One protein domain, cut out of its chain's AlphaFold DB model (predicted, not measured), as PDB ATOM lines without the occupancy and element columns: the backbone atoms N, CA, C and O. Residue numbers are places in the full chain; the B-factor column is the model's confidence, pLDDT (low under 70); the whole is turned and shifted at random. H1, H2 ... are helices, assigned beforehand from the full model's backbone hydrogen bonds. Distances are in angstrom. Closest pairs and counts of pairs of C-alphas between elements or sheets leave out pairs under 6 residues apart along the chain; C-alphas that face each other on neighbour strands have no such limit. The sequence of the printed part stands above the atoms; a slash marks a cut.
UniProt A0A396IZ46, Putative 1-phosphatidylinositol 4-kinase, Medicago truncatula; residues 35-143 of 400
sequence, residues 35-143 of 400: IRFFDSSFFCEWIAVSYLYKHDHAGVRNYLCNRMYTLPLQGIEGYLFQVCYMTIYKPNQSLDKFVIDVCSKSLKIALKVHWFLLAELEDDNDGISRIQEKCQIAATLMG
ATOM      1  N   ILE A  35     202.416 157.143 135.150       85.25
ATOM      2  CA  ILE A  35     201.592 157.442 133.970       85.25
ATOM      3  C   ILE A  35     200.701 156.248 133.609       85.25
ATOM      4  O   ILE A  35     199.498 156.418 133.432       85.25
ATOM      5  N   ARG A  36     201.240 155.019 133.610       88.44
ATOM      6  CA  ARG A  36     200.431 153.807 133.368       88.44
ATOM      7  C   ARG A  36     199.312 153.633 134.392       88.44
ATOM      8  O   ARG A  36     198.247 153.132 134.045       88.44
ATOM      9  N   PHE A  37     199.541 154.041 135.638       90.69
ATOM     10  CA  PHE A  37     198.509 154.042 136.666       90.69
ATOM     11  C   PHE A  37     197.399 155.061 136.363       90.69
ATOM     12  O   PHE A  37     196.221 154.716 136.452       90.69
ATOM     13  N   PHE A  38     197.739 156.278 135.939       90.31
ATOM     14  CA  PHE A  38     196.744 157.289 135.559       90.31
ATOM     15  C   PHE A  38     195.985 156.967 134.260       90.31
ATOM     16  O   PHE A  38     194.859 157.428 134.061       90.31
ATOM     17  N   ASP A  39     196.570 156.156 133.384       89.19
ATOM     18  CA  ASP A  39     195.902 155.627 132.191       89.19
ATOM     19  C   ASP A  39     195.058 154.371 132.477       89.19
ATOM     20  O   ASP A  39     194.347 153.885 131.598       89.19
ATOM     21  N   SER A  40     195.103 153.839 133.701       92.38
ATOM     22  CA  SER A  40     194.348 152.642 134.072       92.38
ATOM     23  C   SER A  40     192.853 152.917 134.263       92.38
ATOM     24  O   SER A  40     192.429 154.033 134.563       92.38
ATOM     25  N   SER A  41     192.044 151.855 134.187       89.38
ATOM     26  CA  SER A  41     190.607 151.893 134.498       89.38
ATOM     27  C   SER A  41     190.300 152.205 135.965       89.38
ATOM     28  O   SER A  41     189.153 152.470 136.305       89.38
ATOM     29  N   PHE A  42     191.306 152.143 136.842       89.94
ATOM     30  CA  PHE A  42     191.155 152.483 138.252       89.94
ATOM     31  C   PHE A  42     191.199 153.992 138.491       89.94
ATOM     32  O   PHE A  42     190.837 154.424 139.580       89.94
ATOM     33  N   PHE A  43     191.631 154.790 137.507       93.88
ATOM     34  CA  PHE A  43     191.696 156.242 137.634       93.88
ATOM     35  C   PHE A  43     190.292 156.849 137.750       93.88
ATOM     36  O   PHE A  43     189.500 156.813 136.811       93.88
ATOM     37  N   CYS A  44     190.007 157.434 138.911       94.44
ATOM     38  CA  CYS A  44     188.739 158.081 139.232       94.44
ATOM     39  C   CYS A  44     188.949 159.515 139.738       94.44
ATOM     40  O   CYS A  44     190.074 159.982 139.933       94.44
ATOM     41  N   GLU A  45     187.850 160.214 139.997       95.00
ATOM     42  CA  GLU A  45     187.799 161.602 140.466       95.00
ATOM     43  C   GLU A  45     188.552 161.788 141.773       95.00
ATOM     44  O   GLU A  45     189.315 162.743 141.922       95.00
ATOM     45  N   TRP A  46     188.415 160.829 142.688       94.62
ATOM     46  CA  TRP A  46     189.165 160.840 143.934       94.62
ATOM     47  C   TRP A  46     190.680 160.797 143.702       94.62
ATOM     48  O   TRP A  46     191.427 161.570 144.306       94.62
ATOM     49  N   ILE A  47     191.154 159.901 142.831       94.94
ATOM     50  CA  ILE A  47     192.585 159.770 142.524       94.94
ATOM     51  C   ILE A  47     193.088 161.052 141.864       94.94
ATOM     52  O   ILE A  47     194.123 161.574 142.270       94.94
ATOM     53  N   ALA A  48     192.330 161.607 140.918       95.44
ATOM     54  CA  ALA A  48     192.687 162.856 140.262       95.44
ATOM     55  C   ALA A  48     192.867 164.005 141.266       95.44
ATOM     56  O   ALA A  48     193.928 164.625 141.307       95.44
ATOM     57  N   VAL A  49     191.866 164.251 142.119       95.75
ATOM     58  CA  VAL A  49     191.880 165.343 143.107       95.75
ATOM     59  C   VAL A  49     192.966 165.124 144.165       95.75
ATOM     60  O   VAL A  49     193.710 166.047 144.493       95.75
ATOM     61  N   SER A  50     193.113 163.896 144.669       95.69
ATOM     62  CA  SER A  50     194.117 163.573 145.692       95.69
ATOM     63  C   SER A  50     195.554 163.721 145.191       95.69
ATOM     64  O   SER A  50     196.379 164.316 145.886       95.69
ATOM     65  N   TYR A  51     195.868 163.233 143.988       95.12
ATOM     66  CA  TYR A  51     197.205 163.376 143.408       95.12
ATOM     67  C   TYR A  51     197.488 164.816 142.972       95.12
ATOM     68  O   TYR A  51     198.613 165.283 143.140       95.12
ATOM     69  N   LEU A  52     196.478 165.541 142.481       95.19
ATOM     70  CA  LEU A  52     196.614 166.953 142.121       95.19
ATOM     71  C   LEU A  52     196.987 167.827 143.329       95.19
ATOM     72  O   LEU A  52     197.734 168.793 143.168       95.19
ATOM     73  N   TYR A  53     196.493 167.475 144.521       94.69
ATOM     74  CA  TYR A  53     196.862 168.128 145.776       94.69
ATOM     75  C   TYR A  53     198.238 167.691 146.298       94.69
ATOM     76  O   TYR A  53     199.025 168.536 146.730       94.69
ATOM     77  N   LYS A  54     198.528 166.381 146.278       93.38
ATOM     78  CA  LYS A  54     199.747 165.797 146.868       93.38
ATOM     79  C   LYS A  54     201.024 166.083 146.080       93.38
ATOM     80  O   LYS A  54     202.091 166.134 146.682       93.38
ATOM     81  N   HIS A  55     200.941 166.222 144.759       91.44
ATOM     82  CA  HIS A  55     202.112 166.449 143.916       91.44
ATOM     83  C   HIS A  55     202.267 167.923 143.554       91.44
ATOM     84  O   HIS A  55     201.360 168.526 142.987       91.44
ATOM     85  N   ASP A  56     203.464 168.468 143.774       89.12
ATOM     86  CA  ASP A  56     203.779 169.859 143.424       89.12
ATOM     87  C   ASP A  56     204.403 170.002 142.020       89.12
ATOM     88  O   ASP A  56     204.462 171.101 141.469       89.12
ATOM     89  N   HIS A  57     204.829 168.900 141.391       91.12
ATOM     90  CA  HIS A  57     205.474 168.937 140.075       91.12
ATOM     91  C   HIS A  57     204.502 169.377 138.966       91.12
ATOM     92  O   HIS A  57     203.550 168.664 138.637       91.12
ATOM     93  N   ALA A  58     204.787 170.518 138.328       89.69
ATOM     94  CA  ALA A  58     203.912 171.143 137.331       89.69
ATOM     95  C   ALA A  58     203.517 170.196 136.183       89.69
ATOM     96  O   ALA A  58     202.349 170.140 135.808       89.69
ATOM     97  N   GLY A  59     204.452 169.389 135.668       90.44
ATOM     98  CA  GLY A  59     204.160 168.428 134.597       90.44
ATOM     99  C   GLY A  59     203.135 167.360 134.997       90.44
ATOM    100  O   GLY A  59     202.251 167.033 134.208       90.44
ATOM    101  N   VAL A  60     203.199 166.871 136.243       91.06
ATOM    102  CA  VAL A  60     202.254 165.864 136.762       91.06
ATOM    103  C   VAL A  60     200.884 166.503 136.961       91.06
ATOM    104  O   VAL A  60     199.880 165.953 136.515       91.06
ATOM    105  N   ARG A  61     200.837 167.701 137.558       93.38
ATOM    106  CA  ARG A  61     199.588 168.446 137.769       93.38
ATOM    107  C   ARG A  61     198.893 168.774 136.444       93.38
ATOM    108  O   ARG A  61     197.690 168.580 136.329       93.38
ATOM    109  N   ASN A  62     199.643 169.198 135.426       94.06
ATOM    110  CA  ASN A  62     199.105 169.496 134.095       94.06
ATOM    111  C   ASN A  62     198.549 168.249 133.406       94.06
ATOM    112  O   ASN A  62     197.457 168.286 132.839       94.06
ATOM    113  N   TYR A  63     199.275 167.133 133.485       93.31
ATOM    114  CA  TYR A  63     198.800 165.858 132.964       93.31
ATOM    115  C   TYR A  63     197.512 165.406 133.675       93.31
ATOM    116  O   TYR A  63     196.544 165.045 133.007       93.31
ATOM    117  N   LEU A  64     197.450 165.504 135.008       94.81
ATOM    118  CA  LEU A  64     196.248 165.176 135.784       94.81
ATOM    119  C   LEU A  64     195.052 166.047 135.387       94.81
ATOM    120  O   LEU A  64     193.980 165.502 135.142       94.81
ATOM    121  N   CYS A  65     195.228 167.366 135.239       95.62
ATOM    122  CA  CYS A  65     194.166 168.257 134.760       95.62
ATOM    123  C   CYS A  65     193.647 167.844 133.373       95.62
ATOM    124  O   CYS A  65     192.439 167.831 133.151       95.62
ATOM    125  N   ASN A  66     194.529 167.433 132.458       94.06
ATOM    126  CA  ASN A  66     194.111 166.914 131.153       94.06
ATOM    127  C   ASN A  66     193.326 165.597 131.282       94.06
ATOM    128  O   ASN A  66     192.310 165.411 130.613       94.06
ATOM    129  N   ARG A  67     193.751 164.691 132.171       94.62
ATOM    130  CA  ARG A  67     193.026 163.438 132.436       94.62
ATOM    131  C   ARG A  67     191.669 163.680 133.099       94.62
ATOM    132  O   ARG A  67     190.730 162.944 132.801       94.62
ATOM    133  N   MET A  68     191.518 164.729 133.911       95.62
ATOM    134  CA  MET A  68     190.241 165.075 134.552       95.62
ATOM    135  C   MET A  68     189.115 165.361 133.551       95.62
ATOM    136  O   MET A  68     187.959 165.107 133.872       95.62
ATOM    137  N   TYR A  69     189.414 165.801 132.322       95.75
ATOM    138  CA  TYR A  69     188.393 165.967 131.275       95.75
ATOM    139  C   TYR A  69     187.717 164.655 130.852       95.75
ATOM    140  O   TYR A  69     186.645 164.701 130.252       95.75
ATOM    141  N   THR A  70     188.336 163.505 131.135       94.75
ATOM    142  CA  THR A  70     187.782 162.180 130.809       94.75
ATOM    143  C   THR A  70     186.865 161.621 131.897       94.75
ATOM    144  O   THR A  70     186.234 160.589 131.689       94.75
ATOM    145  N   LEU A  71     186.779 162.297 133.045       95.44
ATOM    146  CA  LEU A  71     185.982 161.875 134.191       95.44
ATOM    147  C   LEU A  71     184.549 162.433 134.112       95.44
ATOM    148  O   LEU A  71     184.336 163.512 133.546       95.44
ATOM    149  N   PRO A  72     183.549 161.742 134.684       95.69
ATOM    150  CA  PRO A  72     182.172 162.213 134.668       95.69
ATOM    151  C   PRO A  72     182.001 163.474 135.526       95.69
ATOM    152  O   PRO A  72     182.463 163.568 136.664       95.69
ATOM    153  N   LEU A  73     181.258 164.448 134.990       94.38
ATOM    154  CA  LEU A  73     181.049 165.750 135.635       94.38
ATOM    155  C   LEU A  73     180.389 165.641 137.017       94.38
ATOM    156  O   LEU A  73     180.709 166.427 137.901       94.38
ATOM    157  N   GLN A  74     179.504 164.661 137.217       93.25
ATOM    158  CA  GLN A  74     178.852 164.424 138.508       93.25
ATOM    159  C   GLN A  74     179.854 164.003 139.593       93.25
ATOM    160  O   GLN A  74     179.744 164.447 140.733       93.25
ATOM    161  N   GLY A  75     180.851 163.184 139.243       93.38
ATOM    162  CA  GLY A  75     181.908 162.803 140.175       93.38
ATOM    163  C   GLY A  75     182.786 164.001 140.541       93.38
ATOM    164  O   GLY A  75     183.086 164.214 141.713       93.38
ATOM    165  N   ILE A  76     183.123 164.844 139.556       95.50
ATOM    166  CA  ILE A  76     183.870 166.093 139.779       95.50
ATOM    167  C   ILE A  76     183.081 167.069 140.662       95.50
ATOM    168  O   ILE A  76     183.665 167.705 141.539       95.50
ATOM    169  N   GLU A  77     181.759 167.156 140.484       95.06
ATOM    170  CA  GLU A  77     180.880 167.993 141.308       95.06
ATOM    171  C   GLU A  77     181.027 167.681 142.808       95.06
ATOM    172  O   GLU A  77     181.058 168.601 143.627       95.06
ATOM    173  N   GLY A  78     181.189 166.404 143.172       93.88
ATOM    174  CA  GLY A  78     181.360 165.963 144.561       93.88
ATOM    175  C   GLY A  78     182.642 166.460 145.245       93.88
ATOM    176  O   GLY A  78     182.715 166.461 146.475       93.88
ATOM    177  N   TYR A  79     183.627 166.919 144.469       96.25
ATOM    178  CA  TYR A  79     184.909 167.453 144.947       96.25
ATOM    179  C   TYR A  79     185.132 168.912 144.558       96.25
ATOM    180  O   TYR A  79     186.241 169.432 144.690       96.25
ATOM    181  N   LEU A  80     184.095 169.587 144.060       95.31
ATOM    182  CA  LEU A  80     184.220 170.935 143.520       95.31
ATOM    183  C   LEU A  80     184.725 171.931 144.566       95.31
ATOM    184  O   LEU A  80     185.501 172.818 144.235       95.31
ATOM    185  N   PHE A  81     184.343 171.738 145.830       94.44
ATOM    186  CA  PHE A  81     184.825 172.556 146.935       94.44
ATOM    187  C   PHE A  81     186.354 172.467 147.081       94.44
ATOM    188  O   PHE A  81     187.031 173.491 147.112       94.44
ATOM    189  N   GLN A  82     186.921 171.255 147.049       95.56
ATOM    190  CA  GLN A  82     188.372 171.031 147.068       95.56
ATOM    191  C   GLN A  82     189.055 171.551 145.802       95.56
ATOM    192  O   GLN A  82     190.137 172.125 145.884       95.56
ATOM    193  N   VAL A  83     188.443 171.356 144.631       95.88
ATOM    194  CA  VAL A  83     188.985 171.829 143.349       95.88
ATOM    195  C   VAL A  83     189.085 173.355 143.332       95.88
ATOM    196  O   VAL A  83     190.160 173.877 143.049       95.88
ATOM    197  N   CYS A  84     188.013 174.064 143.699       94.56
ATOM    198  CA  CYS A  84     188.007 175.525 143.814       94.56
ATOM    199  C   CYS A  84     189.028 176.014 144.841       94.56
ATOM    200  O   CYS A  84     189.738 176.982 144.586       94.56
ATOM    201  N   TYR A  85     189.153 175.321 145.972       92.38
ATOM    202  CA  TYR A  85     190.147 175.662 146.979       92.38
ATOM    203  C   TYR A  85     191.583 175.497 146.445       92.38
ATOM    204  O   TYR A  85     192.413 176.392 146.578       92.38
ATOM    205  N   MET A  86     191.886 174.402 145.742       93.25
ATOM    206  CA  MET A  86     193.201 174.210 145.116       93.25
ATOM    207  C   MET A  86     193.521 175.271 144.063       93.25
ATOM    208  O   MET A  86     194.672 175.683 143.973       93.25
ATOM    209  N   THR A  87     192.538 175.736 143.294       92.19
ATOM    210  CA  THR A  87     192.716 176.844 142.343       92.19
ATOM    211  C   THR A  87     193.243 178.111 143.026       92.19
ATOM    212  O   THR A  87     194.042 178.836 142.439       92.19
ATOM    213  N   ILE A  88     192.840 178.352 144.276       89.62
ATOM    214  CA  ILE A  88     193.219 179.538 145.052       89.62
ATOM    215  C   ILE A  88     194.571 179.333 145.744       89.62
ATOM    216  O   ILE A  88     195.489 180.131 145.570       89.62
ATOM    217  N   TYR A  89     194.713 178.251 146.510       88.06
ATOM    218  CA  TYR A  89     195.861 178.051 147.402       88.06
ATOM    219  C   TYR A  89     197.032 177.305 146.749       88.06
ATOM    220  O   TYR A  89     198.167 177.388 147.216       88.06
ATOM    221  N   LYS A  90     196.787 176.583 145.651       90.50
ATOM    222  CA  LYS A  90     197.807 175.912 144.834       90.50
ATOM    223  C   LYS A  90     197.576 176.237 143.353       90.50
ATOM    224  O   LYS A  90     197.223 175.331 142.589       90.50
ATOM    225  N   PRO A  91     197.796 177.483 142.901       87.69
ATOM    226  CA  PRO A  91     197.463 177.886 141.539       87.69
ATOM    227  C   PRO A  91     198.148 176.992 140.498       87.69
ATOM    228  O   PRO A  91     199.299 176.567 140.649       87.69
ATOM    229  N   ASN A  92     197.408 176.665 139.443       90.38
ATOM    230  CA  ASN A  92     197.909 175.943 138.282       90.38
ATOM    231  C   ASN A  92     197.110 176.376 137.052       90.38
ATOM    232  O   ASN A  92     195.906 176.156 136.991       90.38
ATOM    233  N   GLN A  93     197.792 176.888 136.028       92.06
ATOM    234  CA  GLN A  93     197.158 177.332 134.788       92.06
ATOM    235  C   GLN A  93     196.295 176.246 134.121       92.06
ATOM    236  O   GLN A  93     195.247 176.555 133.551       92.06
ATOM    237  N   SER A  94     196.705 174.974 134.185       95.44
ATOM    238  CA  SER A  94     195.902 173.870 133.647       95.44
ATOM    239  C   SER A  94     194.654 173.588 134.485       95.44
ATOM    240  O   SER A  94     193.631 173.207 133.918       95.44
ATOM    241  N   LEU A  95     194.711 173.804 135.802       95.75
ATOM    242  CA  LEU A  95     193.553 173.665 136.684       95.75
ATOM    243  C   LEU A  95     192.561 174.805 136.453       95.75
ATOM    244  O   LEU A  95     191.372 174.549 136.299       95.75
ATOM    245  N   ASP A  96     193.055 176.038 136.340       95.12
ATOM    246  CA  ASP A  96     192.246 177.212 136.006       95.12
ATOM    247  C   ASP A  96     191.474 176.982 134.706       95.12
ATOM    248  O   ASP A  96     190.259 177.167 134.646       95.12
ATOM    249  N   LYS A  97     192.183 176.523 133.665       95.81
ATOM    250  CA  LYS A  97     191.586 176.201 132.366       95.81
ATOM    251  C   LYS A  97     190.533 175.101 132.491       95.81
ATOM    252  O   LYS A  97     189.445 175.257 131.949       95.81
ATOM    253  N   PHE A  98     190.832 174.035 133.232       96.94
ATOM    254  CA  PHE A  98     189.881 172.956 133.483       96.94
ATOM    255  C   PHE A  98     188.598 173.468 134.149       96.94
ATOM    256  O   PHE A  98     187.508 173.176 133.667       96.94
ATOM    257  N   VAL A  99     188.707 174.274 135.210       96.88
ATOM    258  CA  VAL A  99     187.542 174.827 135.922       96.88
ATOM    259  C   VAL A  99     186.707 175.726 135.004       96.88
ATOM    260  O   VAL A  99     185.484 175.582 134.963       96.88
ATOM    261  N   ILE A 100     187.349 176.597 134.219       95.88
ATOM    262  CA  ILE A 100     186.675 177.465 133.240       95.88
ATOM    263  C   ILE A 100     185.923 176.629 132.191       95.88
ATOM    264  O   ILE A 100     184.745 176.878 131.932       95.88
ATOM    265  N   ASP A 101     186.568 175.607 131.626       95.81
ATOM    266  CA  ASP A 101     185.974 174.742 130.601       95.81
ATOM    267  C   ASP A 101     184.854 173.845 131.159       95.81
ATOM    268  O   ASP A 101     183.961 173.428 130.427       95.81
ATOM    269  N   VAL A 102     184.878 173.508 132.450       95.56
ATOM    270  CA  VAL A 102     183.777 172.779 133.095       95.56
ATOM    271  C   VAL A 102     182.572 173.699 133.328       95.56
ATOM    272  O   VAL A 102     181.431 173.253 133.186       95.56
ATOM    273  N   CYS A 103     182.796 174.987 133.607       96.19
ATOM    274  CA  CYS A 103     181.719 175.969 133.774       96.19
ATOM    275  C   CYS A 103     180.902 176.186 132.488       96.19
ATOM    276  O   CYS A 103     179.710 176.472 132.575       96.19
ATOM    277  N   SER A 104     181.486 176.000 131.301       95.19
ATOM    278  CA  SER A 104     180.728 176.049 130.040       95.19
ATOM    279  C   SER A 104     179.903 174.785 129.766       95.19
ATOM    280  O   SER A 104     179.007 174.814 128.929       95.19
ATOM    281  N   LYS A 105     180.153 173.679 130.481       93.94
ATOM    282  CA  LYS A 105     179.461 172.392 130.273       93.94
ATOM    283  C   LYS A 105     178.276 172.164 131.205       93.94
ATOM    284  O   LYS A 105     177.393 171.375 130.883       93.94
ATOM    285  N   SER A 106     178.262 172.790 132.381       94.38
ATOM    286  CA  SER A 106     177.186 172.613 133.361       94.38
ATOM    287  C   SER A 106     176.907 173.890 134.140       94.38
ATOM    288  O   SER A 106     177.726 174.319 134.953       94.38
ATOM    289  N   LEU A 107     175.703 174.444 133.963       91.94
ATOM    290  CA  LEU A 107     175.243 175.628 134.690       91.94
ATOM    291  C   LEU A 107     175.237 175.398 136.207       91.94
ATOM    292  O   LEU A 107     175.592 176.290 136.971       91.94
ATOM    293  N   LYS A 108     174.881 174.185 136.648       92.75
ATOM    294  CA  LYS A 108     174.898 173.803 138.067       92.75
ATOM    295  C   LYS A 108     176.309 173.906 138.646       92.75
ATOM    296  O   LYS A 108     176.489 174.489 139.714       92.75
ATOM    297  N   ILE A 109     177.305 173.368 137.937       95.69
ATOM    298  CA  ILE A 109     178.707 173.455 138.363       95.69
ATOM    299  C   ILE A 109     179.181 174.906 138.299       95.69
ATOM    300  O   ILE A 109     179.773 175.373 139.262       95.69
ATOM    301  N   ALA A 110     178.862 175.642 137.231       95.50
ATOM    302  CA  ALA A 110     179.235 177.046 137.086       95.50
ATOM    303  C   ALA A 110     178.735 177.918 138.248       95.50
ATOM    304  O   ALA A 110     179.498 178.715 138.789       95.50
ATOM    305  N   LEU A 111     177.482 177.729 138.679       94.12
ATOM    306  CA  LEU A 111     176.918 178.430 139.835       94.12
ATOM    307  C   LEU A 111     177.645 178.071 141.135       94.12
ATOM    308  O   LEU A 111     177.998 178.964 141.903       94.12
ATOM    309  N   LYS A 112     177.922 176.780 141.368       95.56
ATOM    310  CA  LYS A 112     178.683 176.343 142.548       95.56
ATOM    311  C   LYS A 112     180.113 176.893 142.544       95.56
ATOM    312  O   LYS A 112     180.548 177.403 143.568       95.56
ATOM    313  N   VAL A 113     180.817 176.853 141.407       96.19
ATOM    314  CA  VAL A 113     182.161 177.446 141.254       96.19
ATOM    315  C   VAL A 113     182.118 178.937 141.556       96.19
ATOM    316  O   VAL A 113     182.924 179.418 142.346       96.19
ATOM    317  N   HIS A 114     181.173 179.666 140.956       94.56
ATOM    318  CA  HIS A 114     181.040 181.104 141.166       94.56
ATOM    319  C   HIS A 114     180.896 181.441 142.652       94.56
ATOM    320  O   HIS A 114     181.619 182.298 143.158       94.56
ATOM    321  N   TRP A 115     180.006 180.733 143.347       94.88
ATOM    322  CA  TRP A 115     179.746 180.948 144.764       94.88
ATOM    323  C   TRP A 115     180.882 180.485 145.679       94.88
ATOM    324  O   TRP A 115     181.191 181.191 146.634       94.88
ATOM    325  N   PHE A 116     181.560 179.375 145.380       94.25
ATOM    326  CA  PHE A 116     182.736 178.956 146.151       94.25
ATOM    327  C   PHE A 116     183.897 179.939 146.012       94.25
ATOM    328  O   PHE A 116     184.498 180.298 147.020       94.25
ATOM    329  N   LEU A 117     184.178 180.423 144.798       92.81
ATOM    330  CA  LEU A 117     185.195 181.457 144.592       92.81
ATOM    331  C   LEU A 117     184.796 182.773 145.269       92.81
ATOM    332  O   LEU A 117     185.644 183.423 145.868       92.81
ATOM    333  N   LEU A 118     183.509 183.144 145.231       90.88
ATOM    334  CA  LEU A 118     183.004 184.341 145.912       90.88
ATOM    335  C   LEU A 118     183.100 184.230 147.437       90.88
ATOM    336  O   LEU A 118     183.339 185.227 148.111       90.88
ATOM    337  N   ALA A 119     182.896 183.035 147.991       90.12
ATOM    338  CA  ALA A 119     182.980 182.800 149.428       90.12
ATOM    339  C   ALA A 119     184.411 182.894 149.974       90.12
ATOM    340  O   ALA A 119     184.577 183.148 151.164       90.12
ATOM    341  N   GLU A 120     185.414 182.719 149.114       87.19
ATOM    342  CA  GLU A 120     186.837 182.842 149.446       87.19
ATOM    343  C   GLU A 120     187.441 184.193 149.029       87.19
ATOM    344  O   GLU A 120     188.617 184.453 149.268       87.19
ATOM    345  N   LEU A 121     186.659 185.050 148.368       81.69
ATOM    346  CA  LEU A 121     187.134 186.334 147.874       81.69
ATOM    347  C   LEU A 121     187.315 187.303 149.050       81.69
ATOM    348  O   LEU A 121     186.343 187.766 149.648       81.69
ATOM    349  N   GLU A 122     188.572 187.587 149.380       71.56
ATOM    350  CA  GLU A 122     188.967 188.692 150.255       71.56
ATOM    351  C   GLU A 122     189.128 189.977 149.424       71.56
ATOM    352  O   GLU A 122     189.454 189.907 148.235       71.56
ATOM    353  N   ASP A 123     188.910 191.146 150.041       63.88
ATOM    354  CA  ASP A 123     188.810 192.447 149.352       63.88
ATOM    355  C   ASP A 123     190.047 192.818 148.494       63.88
ATOM    356  O   ASP A 123     189.915 193.603 147.557       63.88
ATOM    357  N   ASP A 124     191.214 192.208 148.743       61.50
ATOM    358  CA  ASP A 124     192.483 192.482 148.044       61.50
ATOM    359  C   ASP A 124     192.926 191.376 147.051       61.50
ATOM    360  O   ASP A 124     194.070 191.369 146.586       61.50
ATOM    361  N   ASN A 125     192.067 190.404 146.706       75.31
ATOM    362  CA  ASN A 125     192.473 189.251 145.885       75.31
ATOM    363  C   ASN A 125     192.107 189.363 144.388       75.31
ATOM    364  O   ASN A 125     191.197 188.693 143.883       75.31
ATOM    365  N   ASP A 126     192.885 190.154 143.640       77.06
ATOM    366  CA  ASP A 126     192.742 190.346 142.181       77.06
ATOM    367  C   ASP A 126     192.787 189.031 141.373       77.06
ATOM    368  O   ASP A 126     192.164 188.904 140.311       77.06
ATOM    369  N   GLY A 127     193.519 188.027 141.868       81.12
ATOM    370  CA  GLY A 127     193.654 186.725 141.217       81.12
ATOM    371  C   GLY A 127     192.337 185.952 141.178       81.12
ATOM    372  O   GLY A 127     191.943 185.466 140.112       81.12
ATOM    373  N   ILE A 128     191.635 185.888 142.318       85.12
ATOM    374  CA  ILE A 128     190.334 185.209 142.440       85.12
ATOM    375  C   ILE A 128     189.294 185.906 141.558       85.12
ATOM    376  O   ILE A 128     188.582 185.239 140.801       85.12
ATOM    377  N   SER A 129     189.257 187.240 141.580       86.88
ATOM    378  CA  SER A 129     188.345 188.039 140.752       86.88
ATOM    379  C   SER A 129     188.493 187.714 139.263       86.88
ATOM    380  O   SER A 129     187.507 187.472 138.564       86.88
ATOM    381  N   ARG A 130     189.735 187.601 138.773       89.75
ATOM    382  CA  ARG A 130     190.012 187.297 137.363       89.75
ATOM    383  C   ARG A 130     189.549 185.901 136.946       89.75
ATOM    384  O   ARG A 130     189.064 185.726 135.827       89.75
ATOM    385  N   ILE A 131     189.744 184.881 137.784       91.06
ATOM    386  CA  ILE A 131     189.282 183.526 137.452       91.06
ATOM    387  C   ILE A 131     187.763 183.413 137.543       91.06
ATOM    388  O   ILE A 131     187.150 182.785 136.678       91.06
ATOM    389  N   GLN A 132     187.150 184.077 138.521       91.94
ATOM    390  CA  GLN A 132     185.701 184.140 138.658       91.94
ATOM    391  C   GLN A 132     185.055 184.781 137.422       91.94
ATOM    392  O   GLN A 132     184.124 184.205 136.857       91.94
ATOM    393  N   GLU A 133     185.587 185.913 136.954       92.56
ATOM    394  CA  GLU A 133     185.117 186.589 135.741       92.56
ATOM    395  C   GLU A 133     185.221 185.669 134.516       92.56
ATOM    396  O   GLU A 133     184.255 185.503 133.770       92.56
ATOM    397  N   LYS A 134     186.356 184.980 134.335       94.19
ATOM    398  CA  LYS A 134     186.526 184.018 133.234       94.19
ATOM    399  C   LYS A 134     185.528 182.863 133.296       94.19
ATOM    400  O   LYS A 134     184.992 182.478 132.259       94.19
ATOM    401  N   CYS A 135     185.267 182.319 134.486       94.19
ATOM    402  CA  CYS A 135     184.270 181.263 134.670       94.19
ATOM    403  C   CYS A 135     182.862 181.762 134.317       94.19
ATOM    404  O   CYS A 135     182.108 181.057 133.648       94.19
ATOM    405  N   GLN A 136     182.523 182.993 134.707       92.81
ATOM    406  CA  GLN A 136     181.244 183.619 134.379       92.81
ATOM    407  C   GLN A 136     181.097 183.858 132.871       92.81
ATOM    408  O   GLN A 136     180.047 183.555 132.300       92.81
ATOM    409  N   ILE A 137     182.145 184.347 132.207       93.06
ATOM    410  CA  ILE A 137     182.164 184.525 130.751       93.06
ATOM    411  C   ILE A 137     181.986 183.174 130.052       93.06
ATOM    412  O   ILE A 137     181.141 183.053 129.169       93.06
ATOM    413  N   ALA A 138     182.713 182.137 130.472       92.94
ATOM    414  CA  ALA A 138     182.574 180.798 129.902       92.94
ATOM    415  C   ALA A 138     181.158 180.235 130.088       92.94
ATOM    416  O   ALA A 138     180.581 179.703 129.143       92.94
ATOM    417  N   ALA A 139     180.559 180.405 131.267       92.69
ATOM    418  CA  ALA A 139     179.197 179.953 131.523       92.69
ATOM    419  C   ALA A 139     178.153 180.711 130.687       92.69
ATOM    420  O   ALA A 139     177.181 180.118 130.239       92.69
ATOM    421  N   THR A 140     178.324 182.014 130.469       90.06
ATOM    422  CA  THR A 140     177.320 182.857 129.792       90.06
ATOM    423  C   THR A 140     177.452 182.891 128.273       90.06
ATOM    424  O   THR A 140     176.434 182.935 127.590       90.06
ATOM    425  N   LEU A 141     178.678 182.887 127.741       90.75
ATOM    426  CA  LEU A 141     178.932 182.995 126.301       90.75
ATOM    427  C   LEU A 141     179.124 181.641 125.615       90.75
ATOM    428  O   LEU A 141     178.812 181.525 124.436       90.75
ATOM    429  N   MET A 142     179.662 180.643 126.324       88.94
ATOM    430  CA  MET A 142     179.996 179.335 125.739       88.94
ATOM    431  C   MET A 142     179.020 178.228 126.153       88.94
ATOM    432  O   MET A 142     179.072 177.139 125.591       88.94
ATOM    433  N   GLY A 143     178.182 178.478 127.161       85.12
ATOM    434  CA  GLY A 143     177.218 177.511 127.671       85.12
ATOM    435  C   GLY A 143     175.888 177.549 126.924       85.12
ATOM    436  O   GLY A 143     175.349 178.620 126.647       85.12
TER     437      GLY A 143
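Overview. This is residues 35 to 143 of the 400 residues of the protein "Putative 1-phosphatidylinositol 4-kinase" of Medicago truncatula (UniProt A0A396IZ46). Three helical hairpins, H2 with H3, H5 with H6 and H7 with H8, stand side by side in a row along the longest axis and make two layers, H2, H5 and H7 in one and H3, H6 and H8 in the other. The last hairpin is turned against the one before it, short H4 lies by one end of the row's helices, and small H1 lies at the far end of the row beyond H2 and H3. The printed part has 109 residues with eight named helices, H1 to H8 in order, and no named strand; its class is all helix. It is compact, with a radius of gyration of the C-alphas of 13.4 A, and spans 41 by 27 by 19 A, only just elongated.

Along the chain. H1, residues 35 to 38, begins with C-alpha 35 at (201.592, 157.442, 133.970) and is 5.1 A long. H2, residues 45 to 54, measures 14.2 A, and H3, residues 58 to 68, 15.2 A. H4, residues 73 to 77, measures 6.1 A. H5, residues 80 to 89, measures 14.2 A, and H6, residues 93 to 103, 15.5 A, with C-alpha 93 at (197.158, 177.332, 134.788). H7, residues 107 to 119, measures 18.1 A. H8, residues 126 to 141, is the longest at 22.3 A and ends with C-alpha 141 at (178.932, 182.995, 126.301).

Arrangement. H2, H3, H5, H6, H7 and H8 form an up-and-down bundle, each running against the one before it. H1 and H3 are close but not clearly touching, the C-alphas of Phe 38 and Arg 67 being 7.8 A apart. H2 and H3 touch as a hairpin at a shallow tilt of 12 degrees, closest at the C-alphas of Leu 52 and Arg 61, 5.5 A. H6, the hub, touches H3 at the C-alphas of Asn 62 and Ser 94, 5.4 A, and H8 at those of Ile 100 and Cys 135, 4.7 A. The hairpin of H5 and H6 only just touches, with 3 pairs of C-alphas within 8 A, the closest those of Thr 87 and Asp 96, 6.4 A. H5 touches H7 at a steep tilt of 43 degrees, closest at the C-alphas of Cys 84 and Leu 117, 6.6 A. H7, with residues 109 to 113 alone, and H6 touch only at the corner, where the C-alphas of Cys 103 and Ala 110 are 4.3 A apart. H7 and H8 touch as a hairpin, opposite ways at 17 degrees, a shallow tilt, closest at the C-alphas of His 114 and Gln 132, 6.1 A. H4 and H5 meet only through their link. H4 and H7 are close but not clearly touching, with the C-alphas of Glu 77 and Ile 109 at 6.6 A. In H2 to H8 every O i to N i+4 pair is within hydrogen-bond range; H1 is too short for such a pair.

Size, cuts and confidence. The C-alphas farthest apart, of Arg 36 and Asp 123, are 43.4 A apart. The printed part has no cut and no long link. The mean pLDDT of the printed part is 91.8, and residues 123 to 124 are under 70.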